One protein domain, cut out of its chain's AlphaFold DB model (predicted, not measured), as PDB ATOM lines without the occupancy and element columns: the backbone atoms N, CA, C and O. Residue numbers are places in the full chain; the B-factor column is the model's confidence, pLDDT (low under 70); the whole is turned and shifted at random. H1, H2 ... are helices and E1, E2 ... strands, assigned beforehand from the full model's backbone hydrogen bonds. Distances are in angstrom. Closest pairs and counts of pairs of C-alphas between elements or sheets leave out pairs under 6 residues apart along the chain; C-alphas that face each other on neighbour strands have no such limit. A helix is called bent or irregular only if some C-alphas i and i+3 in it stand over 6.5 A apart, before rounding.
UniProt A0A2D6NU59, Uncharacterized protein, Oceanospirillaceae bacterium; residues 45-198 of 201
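This is residues 45 to 198 of the 201 residues of an uncharacterized protein of Oceanospirillaceae bacterium (UniProt A0A2D6NU59). Picture a twisted sheet with two long helices, H2 and H4, running along its strands over one face, while the other face is bare of named helices. H3, H5 and H6 cluster at the end of the sheet where E4 begins and E5 ends, and the small H1 sits by H2 near the other end. The printed part has 154 residues, with six named helices and five named strands in the order H1 E1 E2 E3 H2 H3 E4 E5 H4 H5 H6. The sheet is branched at E3 and its neighbour pairs are antiparallel; the class is mixed, helices and strands. The whole is compact, with a radius of gyration of the C-alphas of 15.2 A and spans of 45 by 32 by 26 A.

Find C-alpha 45 at (10.206, -35.684, 15.739), where H1, residues 45 to 48, begins. Next come the strands E1, 54 to 56, E2, 67 to 69, and E3, 73 to 80, 22.5 A long. H2, 83 to 100, runs 26.0 A, and H3, 111 to 122, runs 17.7 A; H3 is irregular, with C-alphas 118 and 121 7.6 A apart. E4, 123 to 130, and E5, 133 to 140, are 23.5 A each. From C-alpha 143 at (-12.687, -12.610, 12.027), H4 runs 28.9 A to residue 163. H5 holds 171 to 178, and H6, 187 to 197, ends with C-alpha 197 at (-11.597, -31.754, 24.831).

Look first at E3: E1, beside residues 78 to 80, and E2, beside 73 to 75, lie on one side of it, and E5 on the other side. N 55 and O 79 are 2.9 A apart, N 67 and O 75 2.8 A, and N 76 and O 136 2.8 A, each within hydrogen-bond range. E4 and E5 form a hairpin, with N 126 and O 137 at 2.9 A. H2 and H4 are on the same face, at heights over the sheet of 9.0 A and 8.9 A. H3 only grazes the sheet with residues 116 to 122. As the hub, H3 touches H4 at Met 119 and Gly 145, H5 at Lys 111 and Ser 171, and H6 at Val 114 and Ile 194, their closest C-alphas being 6.0 A, 4.5 A and 6.2 A apart. H4 and H5 form a helical hairpin, at a shallow tilt of 23 degrees, opposite ways. H1 touches H2, the closest C-alphas being those of Leu 47 and Leu 89, 6.9 A apart. Each O i to N i+4 pair is within hydrogen-bond range in H2, H5 and H6, against 6 of 8 in H3 and 16 of 17 in H4; H1 is too short for such a pair.

Look for the two C-alphas farthest apart at Ser 82 and Glu 188, 44.6 A. The printed part has no cut and no long link. Its mean pLDDT is 93.8, and no printed residue is under 70.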
ATOM      1  N   PRO A  45       8.855 -35.503  15.199       91.75
ATOM      2  CA  PRO A  45      10.206 -35.684  15.739       91.75
ATOM      3  C   PRO A  45      11.300 -35.189  14.784       91.75
ATOM      4  O   PRO A  45      12.190 -34.460  15.210       91.75
ATOM      5  N   TYR A  46      11.183 -35.512  13.489       93.88
ATOM      6  CA  TYR A  46      12.116 -35.068  12.448       93.88
ATOM      7  C   TYR A  46      12.115 -33.543  12.320       93.88
ATOM      8  O   TYR A  46      13.180 -32.934  12.306       93.88
ATOM      9  N   LEU A  47      10.937 -32.916  12.239       94.50
ATOM     10  CA  LEU A  47      10.841 -31.473  12.021       94.50
ATOM     11  C   LEU A  47      11.381 -30.690  13.222       94.50
ATOM     12  O   LEU A  47      12.135 -29.747  13.028       94.50
ATOM     13  N   ARG A  48      11.097 -31.143  14.451       93.19
ATOM     14  CA  ARG A  48      11.703 -30.605  15.678       93.19
ATOM     15  C   ARG A  48      13.231 -30.736  15.674       93.19
ATOM     16  O   ARG A  48      13.928 -29.807  16.055       93.19
ATOM     17  N   GLU A  49      13.762 -31.881  15.249       94.06
ATOM     18  CA  GLU A  49      15.211 -32.152  15.200       94.06
ATOM     19  C   GLU A  49      15.940 -31.447  14.040       94.06
ATOM     20  O   GLU A  49      17.161 -31.543  13.936       94.06
ATOM     21  N   ASN A  50      15.205 -30.738  13.178       95.88
ATOM     22  CA  ASN A  50      15.721 -29.970  12.043       95.88
ATOM     23  C   ASN A  50      15.065 -28.573  11.964       95.88
ATOM     24  O   ASN A  50      14.974 -28.011  10.875       95.88
ATOM     25  N   HIS A  51      14.545 -28.030  13.073       94.19
ATOM     26  CA  HIS A  51      13.731 -26.802  13.059       94.19
ATOM     27  C   HIS A  51      14.509 -25.574  12.550       94.19
ATOM     28  O   HIS A  51      13.933 -24.678  11.939       94.19
ATOM     29  N   ASP A  52      15.828 -25.586  12.755       93.88
ATOM     30  CA  ASP A  52      16.812 -24.589  12.336       93.88
ATOM     31  C   ASP A  52      17.173 -24.659  10.840       93.88
ATOM     32  O   ASP A  52      17.896 -23.799  10.343       93.88
ATOM     33  N   ARG A  53      16.652 -25.658  10.112       95.25
ATOM     34  CA  ARG A  53      16.863 -25.880   8.666       95.25
ATOM     35  C   ARG A  53      15.721 -25.378   7.785       95.25
ATOM     36  O   ARG A  53      15.600 -25.780   6.623       95.25
ATOM     37  N   TYR A  54      14.869 -24.535   8.354       95.50
ATOM     38  CA  TYR A  54      13.810 -23.819   7.661       95.50
ATOM     39  C   TYR A  54      14.052 -22.325   7.831       95.50
ATOM     40  O   TYR A  54      14.437 -21.862   8.902       95.50
ATOM     41  N   SER A  55      13.807 -21.566   6.770       93.75
ATOM     42  CA  SER A  55      13.983 -20.115   6.741       93.75
ATOM     43  C   SER A  55      12.856 -19.446   5.966       93.75
ATOM     44  O   SER A  55      12.119 -20.112   5.229       93.75
ATOM     45  N   HIS A  56      12.700 -18.132   6.119       87.12
ATOM     46  CA  HIS A  56      11.786 -17.388   5.263       87.12
ATOM     47  C   HIS A  56      12.309 -17.377   3.819       87.12
ATOM     48  O   HIS A  56      13.474 -17.071   3.554       87.12
ATOM     49  N   TYR A  57      11.454 -17.700   2.849       80.75
ATOM     50  CA  TYR A  57      11.836 -17.625   1.442       80.75
ATOM     51  C   TYR A  57      12.246 -16.186   1.085       80.75
ATOM     52  O   TYR A  57      11.532 -15.228   1.366       80.75
ATOM     53  N   SER A  58      13.414 -16.042   0.456       78.19
ATOM     54  CA  SER A  58      14.151 -14.787   0.206       78.19
ATOM     55  C   SER A  58      14.910 -14.142   1.383       78.19
ATOM     56  O   SER A  58      15.778 -13.312   1.112       78.19
ATOM     57  N   ASP A  59      14.727 -14.586   2.634       80.94
ATOM     58  CA  ASP A  59      15.618 -14.250   3.758       80.94
ATOM     59  C   ASP A  59      16.058 -15.498   4.540       80.94
ATOM     60  O   ASP A  59      15.517 -15.857   5.583       80.94
ATOM     61  N   VAL A  60      17.142 -16.110   4.061       77.56
ATOM     62  CA  VAL A  60      17.786 -17.278   4.689       77.56
ATOM     63  C   VAL A  60      18.494 -16.974   6.022       77.56
ATOM     64  O   VAL A  60      19.189 -17.837   6.552       77.56
ATOM     65  N   SER A  61      18.381 -15.748   6.547       74.44
ATOM     66  CA  SER A  61      18.899 -15.366   7.868       74.44
ATOM     67  C   SER A  61      17.823 -15.267   8.955       74.44
ATOM     68  O   SER A  61      18.170 -15.128  10.129       74.44
ATOM     69  N   SER A  62      16.542 -15.391   8.590       80.81
ATOM     70  CA  SER A  62      15.417 -15.474   9.523       80.81
ATOM     71  C   SER A  62      14.705 -16.827   9.439       80.81
ATOM     72  O   SER A  62      14.628 -17.460   8.384       80.81
ATOM     73  N   TYR A  63      14.178 -17.281  10.579       83.12
ATOM     74  CA  TYR A  63      13.254 -18.415  10.630       83.12
ATOM     75  C   TYR A  63      11.930 -18.049   9.917       83.12
ATOM     76  O   TYR A  63      11.645 -16.861   9.746       83.12
ATOM     77  N   PRO A  64      11.095 -19.019   9.499       86.62
ATOM     78  CA  PRO A  64       9.810 -18.745   8.863       86.62
ATOM     79  C   PRO A  64       8.890 -17.860   9.709       86.62
ATOM     80  O   PRO A  64       8.478 -18.241  10.802       86.62
ATOM     81  N   VAL A  65       8.520 -16.703   9.164       85.50
ATOM     82  CA  VAL A  65       7.503 -15.800   9.721       85.50
ATOM     83  C   VAL A  65       6.330 -15.744   8.747       85.50
ATOM     84  O   VAL A  65       6.532 -15.729   7.531       85.50
ATOM     85  N   GLN A  66       5.104 -15.716   9.268       85.44
ATOM     86  CA  GLN A  66       3.911 -15.539   8.447       85.44
ATOM     87  C   GLN A  66       3.725 -14.080   8.007       85.44
ATOM     88  O   GLN A  66       3.988 -13.146   8.767       85.44
ATOM     89  N   MET A  67       3.196 -13.881   6.803       86.38
ATOM     90  CA  MET A  67       2.647 -12.611   6.344       86.38
ATOM     91  C   MET A  67       1.126 -12.606   6.520       86.38
ATOM     92  O   MET A  67       0.449 -13.598   6.261       86.38
ATOM     93  N   GLU A  68       0.597 -11.470   6.962       87.94
ATOM     94  CA  GLU A  68      -0.839 -11.220   7.088       87.94
ATOM     95  C   GLU A  68      -1.340 -10.566   5.797       87.94
ATOM     96  O   GLU A  68      -0.868  -9.488   5.419       87.94
ATOM     97  N   ILE A  69      -2.277 -11.216   5.110       85.38
ATOM     98  CA  ILE A  69      -2.792 -10.801   3.804       85.38
ATOM     99  C   ILE A  69      -4.285 -10.481   3.944       85.38
ATOM    100  O   ILE A  69      -5.040 -11.221   4.563       85.38
ATOM    101  N   ASN A  70      -4.694  -9.328   3.399       79.06
ATOM    102  CA  ASN A  70      -6.070  -8.798   3.316       79.06
ATOM    103  C   ASN A  70      -6.881  -8.624   4.629       79.06
ATOM    104  O   ASN A  70      -7.815  -7.820   4.642       79.06
ATOM    105  N   GLY A  71      -6.479  -9.237   5.747       80.62
ATOM    106  CA  GLY A  71      -7.168  -9.206   7.045       80.62
ATOM    107  C   GLY A  71      -7.966 -10.475   7.375       80.62
ATOM    108  O   GLY A  71      -8.653 -10.497   8.395       80.62
ATOM    109  N   ASP A  72      -7.873 -11.491   6.518       85.69
ATOM    110  CA  ASP A  72      -8.560 -12.789   6.563       85.69
ATOM    111  C   ASP A  72      -7.646 -13.979   6.178       85.69
ATOM    112  O   ASP A  72      -7.963 -15.124   6.513       85.69
ATOM    113  N   GLU A  73      -6.492 -13.718   5.551       92.62
ATOM    114  CA  GLU A  73      -5.523 -14.710   5.070       92.62
ATOM    115  C   GLU A  73      -4.173 -14.626   5.819       92.62
ATOM    116  O   GLU A  73      -3.629 -13.553   6.095       92.62
ATOM    117  N   ILE A  74      -3.610 -15.792   6.134       94.75
ATOM    118  CA  ILE A  74      -2.269 -15.996   6.684       94.75
ATOM    119  C   ILE A  74      -1.447 -16.778   5.662       94.75
ATOM    120  O   ILE A  74      -1.861 -17.840   5.200       94.75
ATOM    121  N   TYR A  75      -0.256 -16.273   5.353       93.50
ATOM    122  CA  TYR A  75       0.624 -16.819   4.328       93.50
ATOM    123  C   TYR A  75       2.018 -17.108   4.882       93.50
ATOM    124  O   TYR A  75       2.672 -16.213   5.414       93.50
ATOM    125  N   TRP A  76       2.518 -18.327   4.701       94.06
ATOM    126  CA  TRP A  76       3.932 -18.650   4.882       94.06
ATOM    127  C   TRP A  76       4.591 -18.986   3.549       94.06
ATOM    128  O   TRP A  76       4.058 -19.750   2.744       94.06
ATOM    129  N   ASP A  77       5.818 -18.495   3.392       94.19
ATOM    130  CA  ASP A  77       6.733 -18.880   2.323       94.19
ATOM    131  C   ASP A  77       8.034 -19.376   2.961       94.19
ATOM    132  O   ASP A  77       8.761 -18.605   3.604       94.19
ATOM    133  N   ILE A  78       8.267 -20.685   2.863       96.00
ATOM    134  CA  ILE A  78       9.252 -21.421   3.658       96.00
ATOM    135  C   ILE A  78      10.270 -22.066   2.728       96.00
ATOM    136  O   ILE A  78       9.912 -22.844   1.845       96.00
ATOM    137  N   LEU A  79      11.554 -21.798   2.958       96.44
ATOM    138  CA  LEU A  79      12.653 -22.489   2.292       96.44
ATOM    139  C   LEU A  79      13.310 -23.478   3.257       96.44
ATOM    140  O   LEU A  79      13.817 -23.077   4.304       96.44
ATOM    141  N   ALA A  80      13.320 -24.760   2.891       96.62
ATOM    142  CA  ALA A  80      14.033 -25.807   3.618       96.62
ATOM    143  C   ALA A  80      15.432 -26.054   3.024       96.62
ATOM    144  O   ALA A  80      15.598 -26.060   1.803       96.62
ATOM    145  N   ASP A  81      16.421 -26.391   3.856       95.44
ATOM    146  CA  ASP A  81      17.790 -26.730   3.408       95.44
ATOM    147  C   ASP A  81      17.870 -27.954   2.468       95.44
ATOM    148  O   ASP A  81      18.911 -28.223   1.868       95.44
ATOM    149  N   SER A  82      16.785 -28.725   2.331       96.56
ATOM    150  CA  SER A  82      16.710 -29.890   1.446       96.56
ATOM    151  C   SER A  82      15.286 -30.165   0.957       96.56
ATOM    152  O   SER A  82      14.307 -29.805   1.613       96.56
ATOM    153  N   GLU A  83      15.164 -30.870  -0.173       96.56
ATOM    154  CA  GLU A  83      13.868 -31.364  -0.660       96.56
ATOM    155  C   GLU A  83      13.218 -32.347   0.328       96.56
ATOM    156  O   GLU A  83      11.996 -32.366   0.446       96.56
ATOM    157  N   GLU A  84      14.013 -33.125   1.077       96.00
ATOM    158  CA  GLU A  84      13.496 -34.004   2.133       96.00
ATOM    159  C   GLU A  84      12.811 -33.188   3.235       96.00
ATOM    160  O   GLU A  84      11.681 -33.502   3.596       96.00
ATOM    161  N   GLY A  85      13.431 -32.100   3.705       96.69
ATOM    162  CA  GLY A  85      12.817 -31.192   4.679       96.69
ATOM    163  C   GLY A  85      11.505 -30.588   4.171       96.69
ATOM    164  O   GLY A  85      10.491 -30.625   4.866       96.69
ATOM    165  N   ALA A  86      11.484 -30.119   2.919       97.12
ATOM    166  CA  ALA A  86      10.276 -29.581   2.290       97.12
ATOM    167  C   ALA A  86       9.147 -30.625   2.176       97.12
ATOM    168  O   ALA A  86       7.990 -30.323   2.462       97.12
ATOM    169  N   ILE A  87       9.472 -31.870   1.803       96.25
ATOM    170  CA  ILE A  87       8.518 -32.989   1.786       96.25
ATOM    171  C   ILE A  87       8.014 -33.283   3.204       96.25
ATOM    172  O   ILE A  87       6.810 -33.397   3.416       96.25
ATOM    173  N   LYS A  88       8.918 -33.369   4.185       96.69
ATOM    174  CA  LYS A  88       8.591 -33.714   5.574       96.69
ATOM    175  C   LYS A  88       7.694 -32.677   6.244       96.69
ATOM    176  O   LYS A  88       6.845 -33.061   7.049       96.69
ATOM    177  N   LEU A  89       7.868 -31.399   5.902       96.31
ATOM    178  CA  LEU A  89       7.023 -30.302   6.362       96.31
ATOM    179  C   LEU A  89       5.635 -30.352   5.708       96.31
ATOM    180  O   LEU A  89       4.640 -30.346   6.428       96.31
ATOM    181  N   ALA A  90       5.555 -30.487   4.379       95.75
ATOM    182  CA  ALA A  90       4.275 -30.583   3.670       95.75
ATOM    183  C   ALA A  90       3.438 -31.788   4.149       95.75
ATOM    184  O   ALA A  90       2.307 -31.609   4.591       95.75
ATOM    185  N   GLU A  91       4.036 -32.988   4.200       95.00
ATOM    186  CA  GLU A  91       3.408 -34.208   4.742       95.00
ATOM    187  C   GLU A  91       2.883 -34.035   6.182       95.00
ATOM    188  O   GLU A  91       1.934 -34.710   6.586       95.00
ATOM    189  N   HIS A  92       3.526 -33.184   6.991       95.06
ATOM    190  CA  HIS A  92       3.095 -32.924   8.361       95.06
ATOM    191  C   HIS A  92       1.865 -32.015   8.409       95.06
ATOM    192  O   HIS A  92       0.903 -32.341   9.105       95.06
ATOM    193  N   VAL A  93       1.880 -30.910   7.663       94.25
ATOM    194  CA  VAL A  93       0.767 -29.948   7.612       94.25
ATOM    195  C   VAL A  93      -0.479 -30.620   7.024       94.25
ATOM    196  O   VAL A  93      -1.514 -30.664   7.690       94.25
ATOM    197  N   GLU A  94      -0.340 -31.309   5.883       93.19
ATOM    198  CA  GLU A  94      -1.400 -32.131   5.276       93.19
ATOM    199  C   GLU A  94      -1.974 -33.167   6.262       93.19
ATOM    200  O   GLU A  94      -3.189 -33.373   6.346       93.19
ATOM    201  N   PHE A  95      -1.116 -33.825   7.052       93.19
ATOM    202  CA  PHE A  95      -1.569 -34.758   8.080       93.19
ATOM    203  C   PHE A  95      -2.350 -34.059   9.197       93.19
ATOM    204  O   PHE A  95      -3.358 -34.611   9.641       93.19
ATOM    205  N   MET A  96      -1.891 -32.897   9.671       92.62
ATOM    206  CA  MET A  96      -2.521 -32.149  10.765       92.62
ATOM    207  C   MET A  96      -3.904 -31.652  10.351       92.62
ATOM    208  O   MET A  96      -4.874 -31.959  11.041       92.62
ATOM    209  N   SER A  97      -4.026 -31.030   9.177       92.00
ATOM    210  CA  SER A  97      -5.323 -30.722   8.566       92.00
ATOM    211  C   SER A  97      -6.180 -31.980   8.403       92.00
ATOM    212  O   SER A  97      -7.352 -31.995   8.778       92.00
ATOM    213  N   GLY A  98      -5.589 -33.103   7.986       91.69
ATOM    214  CA  GLY A  98      -6.267 -34.399   7.965       91.69
ATOM    215  C   GLY A  98      -6.744 -34.901   9.340       91.69
ATOM    216  O   GLY A  98      -7.723 -35.641   9.398       91.69
ATOM    217  N   VAL A  99      -6.082 -34.550  10.451       92.62
ATOM    218  CA  VAL A  99      -6.532 -34.864  11.824       92.62
ATOM    219  C   VAL A  99      -7.743 -34.008  12.192       92.62
ATOM    220  O   VAL A  99      -8.733 -34.570  12.667       92.62
ATOM    221  N   LEU A 100      -7.697 -32.705  11.907       93.81
ATOM    222  CA  LEU A 100      -8.795 -31.769  12.163       93.81
ATOM    223  C   LEU A 100     -10.059 -32.171  11.380       93.81
ATOM    224  O   LEU A 100     -11.098 -32.422  11.990       93.81
ATOM    225  N   HIS A 101      -9.927 -32.448  10.076       92.06
ATOM    226  CA  HIS A 101     -10.978 -32.992   9.198       92.06
ATOM    227  C   HIS A 101     -11.586 -34.343   9.650       92.06
ATOM    228  O   HIS A 101     -12.574 -34.805   9.080       92.06
ATOM    229  N   ARG A 102     -11.012 -35.020  10.658       92.25
ATOM    230  CA  ARG A 102     -11.569 -36.242  11.279       92.25
ATOM    231  C   ARG A 102     -12.227 -35.979  12.642       92.25
ATOM    232  O   ARG A 102     -12.517 -36.937  13.367       92.25
ATOM    233  N   GLY A 103     -12.437 -34.714  13.014       89.62
ATOM    234  CA  GLY A 103     -12.977 -34.306  14.312       89.62
ATOM    235  C   GLY A 103     -12.071 -34.749  15.460       89.62
ATOM    236  O   GLY A 103     -12.507 -35.481  16.356       89.62
ATOM    237  N   LYS A 104     -10.774 -34.426  15.383       92.69
ATOM    238  CA  LYS A 104      -9.758 -34.796  16.382       92.69
ATOM    239  C   LYS A 104      -8.856 -33.602  16.677       92.69
ATOM    240  O   LYS A 104      -8.425 -32.915  15.760       92.69
ATOM    241  N   VAL A 105      -8.524 -33.409  17.952       93.31
ATOM    242  CA  VAL A 105      -7.630 -32.336  18.404       93.31
ATOM    243  C   VAL A 105      -6.183 -32.860  18.461       93.31
ATOM    244  O   VAL A 105      -5.929 -33.802  19.213       93.31
ATOM    245  N   PRO A 106      -5.212 -32.300  17.705       86.31
ATOM    246  CA  PRO A 106      -3.840 -32.828  17.663       86.31
ATOM    247  C   PRO A 106      -3.021 -32.604  18.946       86.31
ATOM    248  O   PRO A 106      -2.112 -33.380  19.247       86.31
ATOM    249  N   ARG A 107      -3.323 -31.521  19.676       90.31
ATOM    250  CA  ARG A 107      -2.588 -31.010  20.848       90.31
ATOM    251  C   ARG A 107      -3.597 -30.571  21.914       90.31
ATOM    252  O   ARG A 107      -3.726 -29.400  22.241       90.31
ATOM    253  N   ASN A 108      -4.362 -31.535  22.414       93.81
ATOM    254  CA  ASN A 108      -5.533 -31.314  23.269       93.81
ATOM    255  C   ASN A 108      -5.244 -30.674  24.643       93.81
ATOM    256  O   ASN A 108      -6.170 -30.292  25.344       93.81
ATOM    257  N   TRP A 109      -3.981 -30.537  25.034       94.81
ATOM    258  CA  TRP A 109      -3.566 -29.887  26.280       94.81
ATOM    259  C   TRP A 109      -3.368 -28.366  26.164       94.81
ATOM    260  O   TRP A 109      -3.203 -27.699  27.181       94.81
ATOM    261  N   ASP A 110      -3.409 -27.810  24.952       95.94
ATOM    262  CA  ASP A 110      -3.264 -26.378  24.668       95.94
ATOM    263  C   ASP A 110      -4.590 -25.841  24.108       95.94
ATOM    264  O   ASP A 110      -5.028 -26.286  23.038       95.94
ATOM    265  N   LYS A 111      -5.262 -24.904  24.802       97.50
ATOM    266  CA  LYS A 111      -6.584 -24.432  24.344       97.50
ATOM    267  C   LYS A 111      -6.539 -23.786  22.963       97.50
ATOM    268  O   LYS A 111      -7.566 -23.804  22.297       97.50
ATOM    269  N   LEU A 112      -5.414 -23.224  22.509       97.44
ATOM    270  CA  LEU A 112      -5.359 -22.588  21.187       97.44
ATOM    271  C   LEU A 112      -5.522 -23.627  20.069       97.44
ATOM    272  O   LEU A 112      -6.224 -23.381  19.092       97.44
ATOM    273  N   PHE A 113      -4.964 -24.822  20.261       95.69
ATOM    274  CA  PHE A 113      -5.121 -25.951  19.340       95.69
ATOM    275  C   PHE A 113      -6.485 -26.640  19.482       95.69
ATOM    276  O   PHE A 113      -7.004 -27.180  18.506       95.69
ATOM    277  N   VAL A 114      -7.094 -26.611  20.675       97.81
ATOM    278  CA  VAL A 114      -8.494 -27.031  20.867       97.81
ATOM    279  C   VAL A 114      -9.451 -26.050  20.169       97.81
ATOM    280  O   VAL A 114     -10.406 -26.476  19.529       97.81
ATOM    281  N   LEU A 115      -9.168 -24.746  20.229       98.00
ATOM    282  CA  LEU A 115      -9.961 -23.688  19.604       98.00
ATOM    283  C   LEU A 115      -9.823 -23.676  18.072       98.00
ATOM    284  O   LEU A 115     -10.830 -23.536  17.385       98.00
ATOM    285  N   GLU A 116      -8.625 -23.895  17.517       97.06
ATOM    286  CA  GLU A 116      -8.470 -24.105  16.068       97.06
ATOM    287  C   GLU A 116      -9.262 -25.337  15.608       97.06
ATOM    288  O   GLU A 116      -9.981 -25.266  14.616       97.06
ATOM    289  N   ALA A 117      -9.225 -26.437  16.367       97.38
ATOM    290  CA  ALA A 117      -9.995 -27.639  16.049       97.38
ATOM    291  C   ALA A 117     -11.522 -27.459  16.150       97.38
ATOM    292  O   ALA A 117     -12.251 -28.197  15.491       97.38
ATOM    293  N   TYR A 118     -12.007 -26.485  16.927       97.75
ATOM    294  CA  TYR A 118     -13.412 -26.064  16.916       97.75
ATOM    295  C   TYR A 118     -13.750 -25.204  15.685       97.75
ATOM    296  O   TYR A 118     -14.805 -25.381  15.080       97.75
ATOM    297  N   MET A 119     -12.856 -24.287  15.301       96.75
ATOM    298  CA  MET A 119     -13.064 -23.357  14.181       96.75
ATOM    299  C   MET A 119     -12.750 -23.958  12.796       96.75
ATOM    300  O   MET A 119     -13.015 -23.299  11.792       96.75
ATOM    301  N   HIS A 120     -12.197 -25.177  12.733       95.25
ATOM    302  CA  HIS A 120     -11.674 -25.819  11.514       95.25
ATOM    303  C   HIS A 120     -12.641 -25.800  10.322       95.25
ATOM    304  O   HIS A 120     -12.221 -25.496   9.213       95.25
ATOM    305  N   ASP A 121     -13.931 -26.065  10.537       94.38
ATOM    306  CA  ASP A 121     -14.931 -26.121   9.455       94.38
ATOM    307  C   ASP A 121     -15.144 -24.768   8.729       94.38
ATOM    308  O   ASP A 121     -15.805 -24.738   7.692       94.38
ATOM    309  N   GLY A 122     -14.599 -23.663   9.258       94.56
ATOM    310  CA  GLY A 122     -14.558 -22.333   8.633       94.56
ATOM    311  C   GLY A 122     -13.137 -21.816   8.360       94.56
ATOM    312  O   GLY A 122     -12.925 -20.599   8.356       94.56
ATOM    313  N   ILE A 123     -12.161 -22.720   8.209       95.00
ATOM    314  CA  ILE A 123     -10.761 -22.438   7.862       95.00
ATOM    315  C   ILE A 123     -10.374 -23.292   6.644       95.00
ATOM    316  O   ILE A 123     -10.354 -24.518   6.722       95.00
ATOM    317  N   ASP A 124     -10.015 -22.646   5.534       94.81
ATOM    318  CA  ASP A 124      -9.379 -23.309   4.388       94.81
ATOM    319  C   ASP A 124      -7.852 -23.342   4.573       94.81
ATOM    320  O   ASP A 124      -7.265 -22.410   5.131       94.81
ATOM    321  N   GLU A 125      -7.200 -24.407   4.102       95.31
ATOM    322  CA  GLU A 125      -5.742 -24.571   4.149       95.31
ATOM    323  C   GLU A 125      -5.226 -25.151   2.827       95.31
ATOM    324  O   GLU A 125      -5.594 -26.257   2.426       95.31
ATOM    325  N   ILE A 126      -4.315 -24.424   2.176       95.69
ATOM    326  CA  ILE A 126      -3.664 -24.846   0.933       95.69
ATOM    327  C   ILE A 126      -2.162 -24.973   1.181       95.69
ATOM    328  O   ILE A 126      -1.501 -24.005   1.557       95.69
ATOM    329  N   VAL A 127      -1.617 -26.161   0.915       95.62
ATOM    330  CA  VAL A 127      -0.175 -26.439   0.954       95.62
ATOM    331  C   VAL A 127       0.331 -26.646  -0.473       95.62
ATOM    332  O   VAL A 127      -0.147 -27.522  -1.192       95.62
ATOM    333  N   GLU A 128       1.323 -25.859  -0.882       97.00
ATOM    334  CA  GLU A 128       2.044 -26.032  -2.146       97.00
ATOM    335  C   GLU A 128       3.515 -26.375  -1.874       97.00
ATOM    336  O   GLU A 128       4.098 -25.929  -0.883       97.00
ATOM    337  N   ARG A 129       4.158 -27.134  -2.769       95.69
ATOM    338  CA  ARG A 129       5.593 -27.435  -2.670       95.69
ATOM    339  C   ARG A 129       6.276 -27.407  -4.033       95.69
ATOM    340  O   ARG A 129       5.885 -28.147  -4.934       95.69
ATOM    341  N   ASP A 130       7.348 -26.627  -4.143       95.69
ATOM    342  CA  ASP A 130       8.206 -26.535  -5.329       95.69
ATOM    343  C   ASP A 130       9.671 -26.781  -4.937       95.69
ATOM    344  O   ASP A 130      10.335 -25.930  -4.341       95.69
ATOM    345  N   GLY A 131      10.164 -27.995  -5.199       95.50
ATOM    346  CA  GLY A 131      11.490 -28.444  -4.766       95.50
ATOM    347  C   GLY A 131      11.679 -28.334  -3.246       95.50
ATOM    348  O   GLY A 131      11.092 -29.111  -2.486       95.50
ATOM    349  N   GLN A 132      12.507 -27.365  -2.839       96.81
ATOM    350  CA  GLN A 132      12.846 -27.009  -1.453       96.81
ATOM    351  C   GLN A 132      11.888 -25.990  -0.804       96.81
ATOM    352  O   GLN A 132      11.982 -25.746   0.400       96.81
ATOM    353  N   ARG A 133      11.008 -25.360  -1.589       96.56
ATOM    354  CA  ARG A 133      10.048 -24.352  -1.125       96.56
ATOM    355  C   ARG A 133       8.746 -25.024  -0.701       96.56
ATOM    356  O   ARG A 133       8.233 -25.863  -1.442       96.56
ATOM    357  N   VAL A 134       8.205 -24.627   0.445       97.31
ATOM    358  CA  VAL A 134       6.851 -24.959   0.903       97.31
ATOM    359  C   VAL A 134       6.087 -23.653   1.090       97.31
ATOM    360  O   VAL A 134       6.533 -22.774   1.825       97.31
ATOM    361  N   THR A 135       4.939 -23.540   0.433       96.44
ATOM    362  CA  THR A 135       4.003 -22.427   0.600       96.44
ATOM    363  C   THR A 135       2.808 -22.925   1.401       96.44
ATOM    364  O   THR A 135       2.292 -24.002   1.105       96.44
ATOM    365  N   ILE A 136       2.354 -22.165   2.396       96.50
ATOM    366  CA  ILE A 136       1.156 -22.502   3.177       96.50
ATOM    367  C   ILE A 136       0.249 -21.276   3.214       96.50
ATOM    368  O   ILE A 136       0.664 -20.222   3.692       96.50
ATOM    369  N   TYR A 137      -0.985 -21.432   2.748       95.69
ATOM    370  CA  TYR A 137      -2.055 -20.447   2.883       95.69
ATOM    371  C   TYR A 137      -3.067 -20.977   3.900       95.69
ATOM    372  O   TYR A 137      -3.456 -22.142   3.819       95.69
ATOM    373  N   LYS A 138      -3.515 -20.130   4.828       96.19
ATOM    374  CA  LYS A 138      -4.703 -20.359   5.659       96.19
ATOM    375  C   LYS A 138      -5.635 -19.165   5.547       96.19
ATOM    376  O   LYS A 138      -5.206 -18.048   5.821       96.19
ATOM    377  N   THR A 139      -6.904 -19.402   5.240       96.38
ATOM    378  CA  THR A 139      -7.916 -18.341   5.122       96.38
ATOM    379  C   THR A 139      -9.121 -18.699   5.974       96.38
ATOM    380  O   THR A 139      -9.546 -19.851   5.985       96.38
ATOM    381  N   ALA A 140      -9.665 -17.731   6.711       96.25
ATOM    382  CA  ALA A 140     -10.795 -17.957   7.608       96.25
ATOM    383  C   ALA A 140     -12.056 -17.211   7.150       96.25
ATOM    384  O   ALA A 140     -12.010 -16.013   6.879       96.25
ATOM    385  N   ASP A 141     -13.205 -17.892   7.179       95.94
ATOM    386  CA  ASP A 141     -14.517 -17.343   6.786       95.94
ATOM    387  C   ASP A 141     -14.983 -16.155   7.654       95.94
ATOM    388  O   ASP A 141     -15.946 -15.457   7.323       95.94
ATOM    389  N   ASN A 142     -14.354 -15.945   8.813       95.19
ATOM    390  CA  ASN A 142     -14.759 -14.960   9.808       95.19
ATOM    391  C   ASN A 142     -13.572 -14.452  10.647       95.19
ATOM    392  O   ASN A 142     -12.538 -15.110  10.787       95.19
ATOM    393  N   GLN A 143     -13.750 -13.287  11.274       96.38
ATOM    394  CA  GLN A 143     -12.687 -12.610  12.027       96.38
ATOM    395  C   GLN A 143     -12.245 -13.358  13.298       96.38
ATOM    396  O   GLN A 143     -11.087 -13.225  13.689       96.38
ATOM    397  N   CYS A 144     -13.115 -14.162  13.926       97.19
ATOM    398  CA  CYS A 144     -12.714 -15.005  15.056       97.19
ATOM    399  C   CYS A 144     -11.757 -16.114  14.590       97.19
ATOM    400  O   CYS A 144     -10.669 -16.260  15.142       97.19
ATOM    401  N   GLY A 145     -12.115 -16.825  13.515       96.94
ATOM    402  CA  GLY A 145     -11.258 -17.827  12.877       96.94
ATOM    403  C   GLY A 145      -9.913 -17.235  12.451       96.94
ATOM    404  O   GLY A 145      -8.875 -17.814  12.763       96.94
ATOM    405  N   TYR A 146      -9.917 -16.034  11.856       97.25
ATOM    406  CA  TYR A 146      -8.687 -15.320  11.496       97.25
ATOM    407  C   TYR A 146      -7.792 -15.040  12.712       97.25
ATOM    408  O   TYR A 146      -6.591 -15.305  12.673       97.25
ATOM    409  N   ALA A 147      -8.363 -14.558  13.823       97.38
ATOM    410  CA  ALA A 147      -7.612 -14.326  15.056       97.38
ATOM    411  C   ALA A 147      -6.975 -15.620  15.604       97.38
ATOM    412  O   ALA A 147      -5.828 -15.588  16.057       97.38
ATOM    413  N   VAL A 148      -7.675 -16.757  15.498       97.25
ATOM    414  CA  VAL A 148      -7.171 -18.080  15.898       97.25
ATOM    415  C   VAL A 148      -6.017 -18.541  15.004       97.25
ATOM    416  O   VAL A 148      -4.938 -18.822  15.530       97.25
ATOM    417  N   ILE A 149      -6.175 -18.553  13.671       96.44
ATOM    418  CA  ILE A 149      -5.089 -18.987  12.767       96.44
ATOM    419  C   ILE A 149      -3.877 -18.053  12.830       96.44
ATOM    420  O   ILE A 149      -2.745 -18.523  12.777       96.44
ATOM    421  N   ARG A 150      -4.081 -16.747  13.042       95.88
ATOM    422  CA  ARG A 150      -3.004 -15.764  13.243       95.88
ATOM    423  C   ARG A 150      -2.217 -16.024  14.530       95.88
ATOM    424  O   ARG A 150      -0.987 -15.910  14.538       95.88
ATOM    425  N   ALA A 151      -2.906 -16.361  15.620       96.12
ATOM    426  CA  ALA A 151      -2.268 -16.689  16.891       96.12
ATOM    427  C   ALA A 151      -1.518 -18.025  16.818       96.12
ATOM    428  O   ALA A 151      -0.360 -18.089  17.234       96.12
ATOM    429  N   HIS A 152      -2.120 -19.058  16.217       95.31
ATOM    430  CA  HIS A 152      -1.447 -20.335  15.974       95.31
ATOM    431  C   HIS A 152      -0.216 -20.146  15.075       95.31
ATOM    432  O   HIS A 152       0.867 -20.627  15.404       95.31
ATOM    433  N   ALA A 153      -0.334 -19.362  14.000       94.00
ATOM    434  CA  ALA A 153       0.795 -19.056  13.132       94.00
ATOM    435  C   ALA A 153       1.930 -18.340  13.877       94.00
ATOM    436  O   ALA A 153       3.095 -18.705  13.733       94.00
ATOM    437  N   SER A 154       1.593 -17.387  14.750       91.69
ATOM    438  CA  SER A 154       2.575 -16.709  15.602       91.69
ATOM    439  C   SER A 154       3.281 -17.672  16.564       91.69
ATOM    440  O   SER A 154       4.491 -17.544  16.756       91.69
ATOM    441  N   ALA A 155       2.565 -18.649  17.131       91.94
ATOM    442  CA  ALA A 155       3.143 -19.690  17.981       91.94
ATOM    443  C   ALA A 155       4.120 -20.595  17.209       91.94
ATOM    444  O   ALA A 155       5.246 -20.816  17.650       91.94
ATOM    445  N   VAL A 156       3.722 -21.073  16.024       92.12
ATOM    446  CA  VAL A 156       4.556 -21.946  15.177       92.12
ATOM    447  C   VAL A 156       5.811 -21.226  14.678       92.12
ATOM    448  O   VAL A 156       6.901 -21.794  14.725       92.12
ATOM    449  N   SER A 157       5.690 -19.967  14.254       90.31
ATOM    450  CA  SER A 157       6.839 -19.166  13.823       90.31
ATOM    451  C   SER A 157       7.845 -18.955  14.970       90.31
ATOM    452  O   SER A 157       9.032 -19.227  14.799       90.31
ATOM    453  N   ASN A 158       7.396 -18.530  16.159       87.12
ATOM    454  CA  ASN A 158       8.304 -18.182  17.264       87.12
ATOM    455  C   ASN A 158       8.867 -19.401  18.017       87.12
ATOM    456  O   ASN A 158      10.087 -19.541  18.109       87.12
ATOM    457  N   ASP A 159       8.013 -20.272  18.560       90.62
ATOM    458  CA  ASP A 159       8.453 -21.369  19.436       90.62
ATOM    459  C   ASP A 159       9.015 -22.532  18.617       90.62
ATOM    460  O   ASP A 159      10.123 -23.013  18.867       90.62
ATOM    461  N   PHE A 160       8.260 -22.982  17.613       91.81
ATOM    462  CA  PHE A 160       8.608 -24.193  16.882       91.81
ATOM    463  C   PHE A 160       9.759 -23.960  15.901       91.81
ATOM    464  O   PHE A 160      10.788 -24.622  16.018       91.81
ATOM    465  N   PHE A 161       9.641 -23.006  14.974       92.62
ATOM    466  CA  PHE A 161      10.747 -22.716  14.058       92.62
ATOM    467  C   PHE A 161      11.893 -21.957  14.744       92.62
ATOM    468  O   PHE A 161      13.055 -22.313  14.555       92.62
ATOM    469  N   GLY A 162      11.596 -20.952  15.574       88.31
ATOM    470  CA  GLY A 162      12.624 -20.150  16.244       88.31
ATOM    471  C   GLY A 162      13.410 -20.873  17.350       88.31
ATOM    472  O   GLY A 162      14.571 -20.527  17.573       88.31
ATOM    473  N   ALA A 163      12.826 -21.871  18.028       89.19
ATOM    474  CA  ALA A 163      13.446 -22.530  19.189       89.19
ATOM    475  C   ALA A 163      13.300 -24.067  19.252       89.19
ATOM    476  O   ALA A 163      13.850 -24.683  20.169       89.19
ATOM    477  N   GLY A 164      12.586 -24.700  18.316       88.38
ATOM    478  CA  GLY A 164      12.332 -26.145  18.331       88.38
ATOM    479  C   GLY A 164      11.369 -26.588  19.435       88.38
ATOM    480  O   GLY A 164      11.296 -27.783  19.740       88.38
ATOM    481  N   ASP A 165      10.655 -25.653  20.068       90.00
ATOM    482  CA  ASP A 165       9.819 -25.944  21.227       90.00
ATOM    483  C   ASP A 165       8.420 -26.441  20.822       90.00
ATOM    484  O   ASP A 165       7.782 -25.970  19.881       90.00
ATOM    485  N   LEU A 166       7.949 -27.441  21.564       87.19
ATOM    486  CA  LEU A 166       6.627 -28.066  21.473       87.19
ATOM    487  C   LEU A 166       5.933 -28.096  22.851       87.19
ATOM    488  O   LEU A 166       4.981 -28.854  23.062       87.19
ATOM    489  N   THR A 167       6.451 -27.339  23.823       89.94
ATOM    490  CA  THR A 167       6.042 -27.385  25.234       89.94
ATOM    491  C   THR A 167       5.332 -26.131  25.732       89.94
ATOM    492  O   THR A 167       4.591 -26.262  26.707       89.94
ATOM    493  N   GLY A 168       5.480 -24.989  25.047       90.88
ATOM    494  CA  GLY A 168       4.729 -23.757  25.315       90.88
ATOM    495  C   GLY A 168       3.214 -23.981  25.382       90.88
ATOM    496  O   GLY A 168       2.676 -24.861  24.711       90.88
ATOM    497  N   ASP A 169       2.526 -23.207  26.215       93.94
ATOM    498  CA  ASP A 169       1.080 -23.311  26.438       93.94
ATOM    499  C   ASP A 169       0.409 -21.991  26.052       93.94
ATOM    500  O   ASP A 169       0.592 -20.969  26.717       93.94
ATOM    501  N   TYR A 170      -0.363 -22.018  24.968       96.31
ATOM    502  CA  TYR A 170      -1.055 -20.848  24.432       96.31
ATOM    503  C   TYR A 170      -2.484 -20.695  24.970       96.31
ATOM    504  O   TYR A 170      -3.267 -19.894  24.454       96.31
ATOM    505  N   SER A 171      -2.829 -21.403  26.052       97.44
ATOM    506  CA  SER A 171      -4.191 -21.417  26.589       97.44
ATOM    507  C   SER A 171      -4.739 -20.035  26.966       97.44
ATOM    508  O   SER A 171      -5.914 -19.773  26.718       97.44
ATOM    509  N   SER A 172      -3.913 -19.116  27.482       97.69
ATOM    510  CA  SER A 172      -4.367 -17.744  27.767       97.69
ATOM    511  C   SER A 172      -4.618 -16.916  26.503       97.69
ATOM    512  O   SER A 172      -5.473 -16.041  26.516       97.69
ATOM    513  N   VAL A 173      -3.921 -17.204  25.397       98.06
ATOM    514  CA  VAL A 173      -4.155 -16.533  24.105       98.06
ATOM    515  C   VAL A 173      -5.501 -16.964  23.519       98.06
ATOM    516  O   VAL A 173      -6.215 -16.138  22.957       98.06
ATOM    517  N   ALA A 174      -5.896 -18.228  23.705       97.94
ATOM    518  CA  ALA A 174      -7.236 -18.694  23.343       97.94
ATOM    519  C   ALA A 174      -8.337 -18.012  24.181       97.94
ATOM    520  O   ALA A 174      -9.358 -17.605  23.627       97.94
ATOM    521  N   ASP A 175      -8.112 -17.843  25.490       98.25
ATOM    522  CA  ASP A 175      -9.032 -17.117  26.378       98.25
ATOM    523  C   ASP A 175      -9.167 -15.634  25.967       98.25
ATOM    524  O   ASP A 175     -10.283 -15.122  25.860       98.25
ATOM    525  N   ASP A 176      -8.050 -14.960  25.663       98.56
ATOM    526  CA  ASP A 176      -8.029 -13.568  25.186       98.56
ATOM    527  C   ASP A 176      -8.747 -13.401  23.831       98.56
ATOM    528  O   ASP A 176      -9.435 -12.400  23.621       98.56
ATOM    529  N   ILE A 177      -8.631 -14.375  22.916       98.31
ATOM    530  CA  ILE A 177      -9.351 -14.382  21.628       98.31
ATOM    531  C   ILE A 177     -10.854 -14.573  21.843       98.31
ATOM    532  O   ILE A 177     -11.651 -13.794  21.316       98.31
ATOM    533  N   LEU A 178     -11.267 -15.550  22.656       97.81
ATOM    534  CA  LEU A 178     -12.685 -15.784  22.939       97.81
ATOM    535  C   LEU A 178     -13.337 -14.604  23.669       97.81
ATOM    536  O   LEU A 178     -14.529 -14.355  23.476       97.81
ATOM    537  N   ALA A 179     -12.580 -13.824  24.443       98.25
ATOM    538  CA  ALA A 179     -13.061 -12.593  25.063       98.25
ATOM    539  C   ALA A 179     -13.383 -11.463  24.057       98.25
ATOM    540  O   ALA A 179     -14.113 -10.537  24.411       98.25
ATOM    541  N   MET A 180     -12.898 -11.523  22.809       98.19
ATOM    542  CA  MET A 180     -13.133 -10.480  21.802       98.19
ATOM    543  C   MET A 180     -14.576 -10.480  21.269       98.19
ATOM    544  O   MET A 180     -15.197 -11.530  21.094       98.19
ATOM    545  N   ASP A 181     -15.099  -9.298  20.922       98.38
ATOM    546  CA  ASP A 181     -16.448  -9.143  20.346       98.38
ATOM    547  C   ASP A 181     -16.623  -9.911  19.022       98.38
ATOM    548  O   ASP A 181     -17.698 -10.449  18.760       98.38
ATOM    549  N   ILE A 182     -15.558 -10.038  18.220       97.31
ATOM    550  CA  ILE A 182     -15.550 -10.811  16.961       97.31
ATOM    551  C   ILE A 182     -15.823 -12.310  17.161       97.31
ATOM    552  O   ILE A 182     -16.228 -12.980  16.218       97.31
ATOM    553  N   CYS A 183     -15.629 -12.833  18.376       98.06
ATOM    554  CA  CYS A 183     -15.897 -14.225  18.737       98.06
ATOM    555  C   CYS A 183     -17.244 -14.416  19.460       98.06
ATOM    556  O   CYS A 183     -17.542 -15.518  19.921       98.06
ATOM    557  N   ALA A 184     -18.072 -13.372  19.586       98.25
ATOM    558  CA  ALA A 184     -19.254 -13.402  20.449       98.25
ATOM    559  C   ALA A 184     -20.332 -14.424  20.042       98.25
ATOM    560  O   ALA A 184     -21.027 -14.920  20.926       98.25
ATOM    561  N   GLU A 185     -20.461 -14.760  18.755       97.88
ATOM    562  CA  GLU A 185     -21.402 -15.791  18.280       97.88
ATOM    563  C   GLU A 185     -20.865 -17.226  18.424       97.88
ATOM    564  O   GLU A 185     -21.643 -18.163  18.583       97.88
ATOM    565  N   TYR A 186     -19.540 -17.390  18.441       97.81
ATOM    566  CA  TYR A 186     -18.860 -18.684  18.568       97.81
ATOM    567  C   TYR A 186     -18.640 -19.106  20.028       97.81
ATOM    568  O   TYR A 186     -18.527 -20.296  20.318       97.81
ATOM    569  N   ARG A 187     -18.587 -18.136  20.952       97.75
ATOM    570  CA  ARG A 187     -18.121 -18.308  22.338       97.75
ATOM    571  C   ARG A 187     -18.756 -19.482  23.086       97.75
ATOM    572  O   ARG A 187     -18.019 -20.295  23.622       97.75
ATOM    573  N   GLU A 188     -20.084 -19.605  23.100       98.19
ATOM    574  CA  GLU A 188     -20.774 -20.682  23.840       98.19
ATOM    575  C   GLU A 188     -20.416 -22.079  23.297       98.19
ATOM    576  O   GLU A 188     -20.179 -23.010  24.067       98.19
ATOM    577  N   GLY A 189     -20.316 -22.224  21.971       98.25
ATOM    578  CA  GLY A 189     -19.921 -23.480  21.330       98.25
ATOM    579  C   GLY A 189     -18.440 -23.806  21.533       98.25
ATOM    580  O   GLY A 189     -18.102 -24.949  21.839       98.25
ATOM    581  N   ALA A 190     -17.570 -22.799  21.432       98.06
ATOM    582  CA  ALA A 190     -16.139 -22.933  21.674       98.06
ATOM    583  C   ALA A 190     -15.830 -23.290  23.139       98.06
ATOM    584  O   ALA A 190     -15.052 -24.206  23.394       98.06
ATOM    585  N   GLU A 191     -16.468 -22.623  24.107       98.38
ATOM    586  CA  GLU A 191     -16.332 -22.924  25.538       98.38
ATOM    587  C   GLU A 191     -16.808 -24.350  25.861       98.38
ATOM    588  O   GLU A 191     -16.139 -25.062  26.614       98.38
ATOM    589  N   ALA A 192     -17.909 -24.809  25.251       98.50
ATOM    590  CA  ALA A 192     -18.390 -26.182  25.402       98.50
ATOM    591  C   ALA A 192     -17.423 -27.221  24.799       98.50
ATOM    592  O   ALA A 192     -17.119 -28.222  25.448       98.50
ATOM    593  N   PHE A 193     -16.893 -26.975  23.596       98.12
ATOM    594  CA  PHE A 193     -15.917 -27.853  22.939       98.12
ATOM    595  C   PHE A 193     -14.588 -27.915  23.709       98.12
ATOM    596  O   PHE A 193     -14.024 -28.992  23.907       98.12
ATOM    597  N   ILE A 194     -14.117 -26.774  24.227       97.94
ATOM    598  CA  ILE A 194     -12.950 -26.702  25.115       97.94
ATOM    599  C   ILE A 194     -13.207 -27.492  26.405       97.94
ATOM    600  O   ILE A 194     -12.333 -28.244  26.830       97.94
ATOM    601  N   ALA A 195     -14.400 -27.401  26.999       97.56
ATOM    602  CA  ALA A 195     -14.746 -28.161  28.200       97.56
ATOM    603  C   ALA A 195     -14.846 -29.688  27.979       97.56
ATOM    604  O   ALA A 195     -14.668 -30.438  28.939       97.56
ATOM    605  N   GLU A 196     -15.112 -30.160  26.754       97.75
ATOM    606  CA  GLU A 196     -15.103 -31.595  26.418       97.75
ATOM    607  C   GLU A 196     -13.701 -32.121  26.055       97.75
ATOM    608  O   GLU A 196     -13.410 -33.299  26.276       97.75
ATOM    609  N   HIS A 197     -12.829 -31.284  25.481       97.38
ATOM    610  CA  HIS A 197     -11.597 -31.754  24.831       97.38
ATOM    611  C   HIS A 197     -10.277 -31.220  25.403       97.38
ATOM    612  O   HIS A 197      -9.231 -31.761  25.044       97.38
ATOM    613  N   TRP A 198     -10.279 -30.203  26.271       97.31
ATOM    614  CA  TRP A 198      -9.043 -29.647  26.834       97.31
ATOM    615  C   TRP A 198      -8.536 -30.436  28.053       97.31
ATOM    616  O   TRP A 198      -9.204 -30.517  29.083       97.31
TER     617      TRP A 198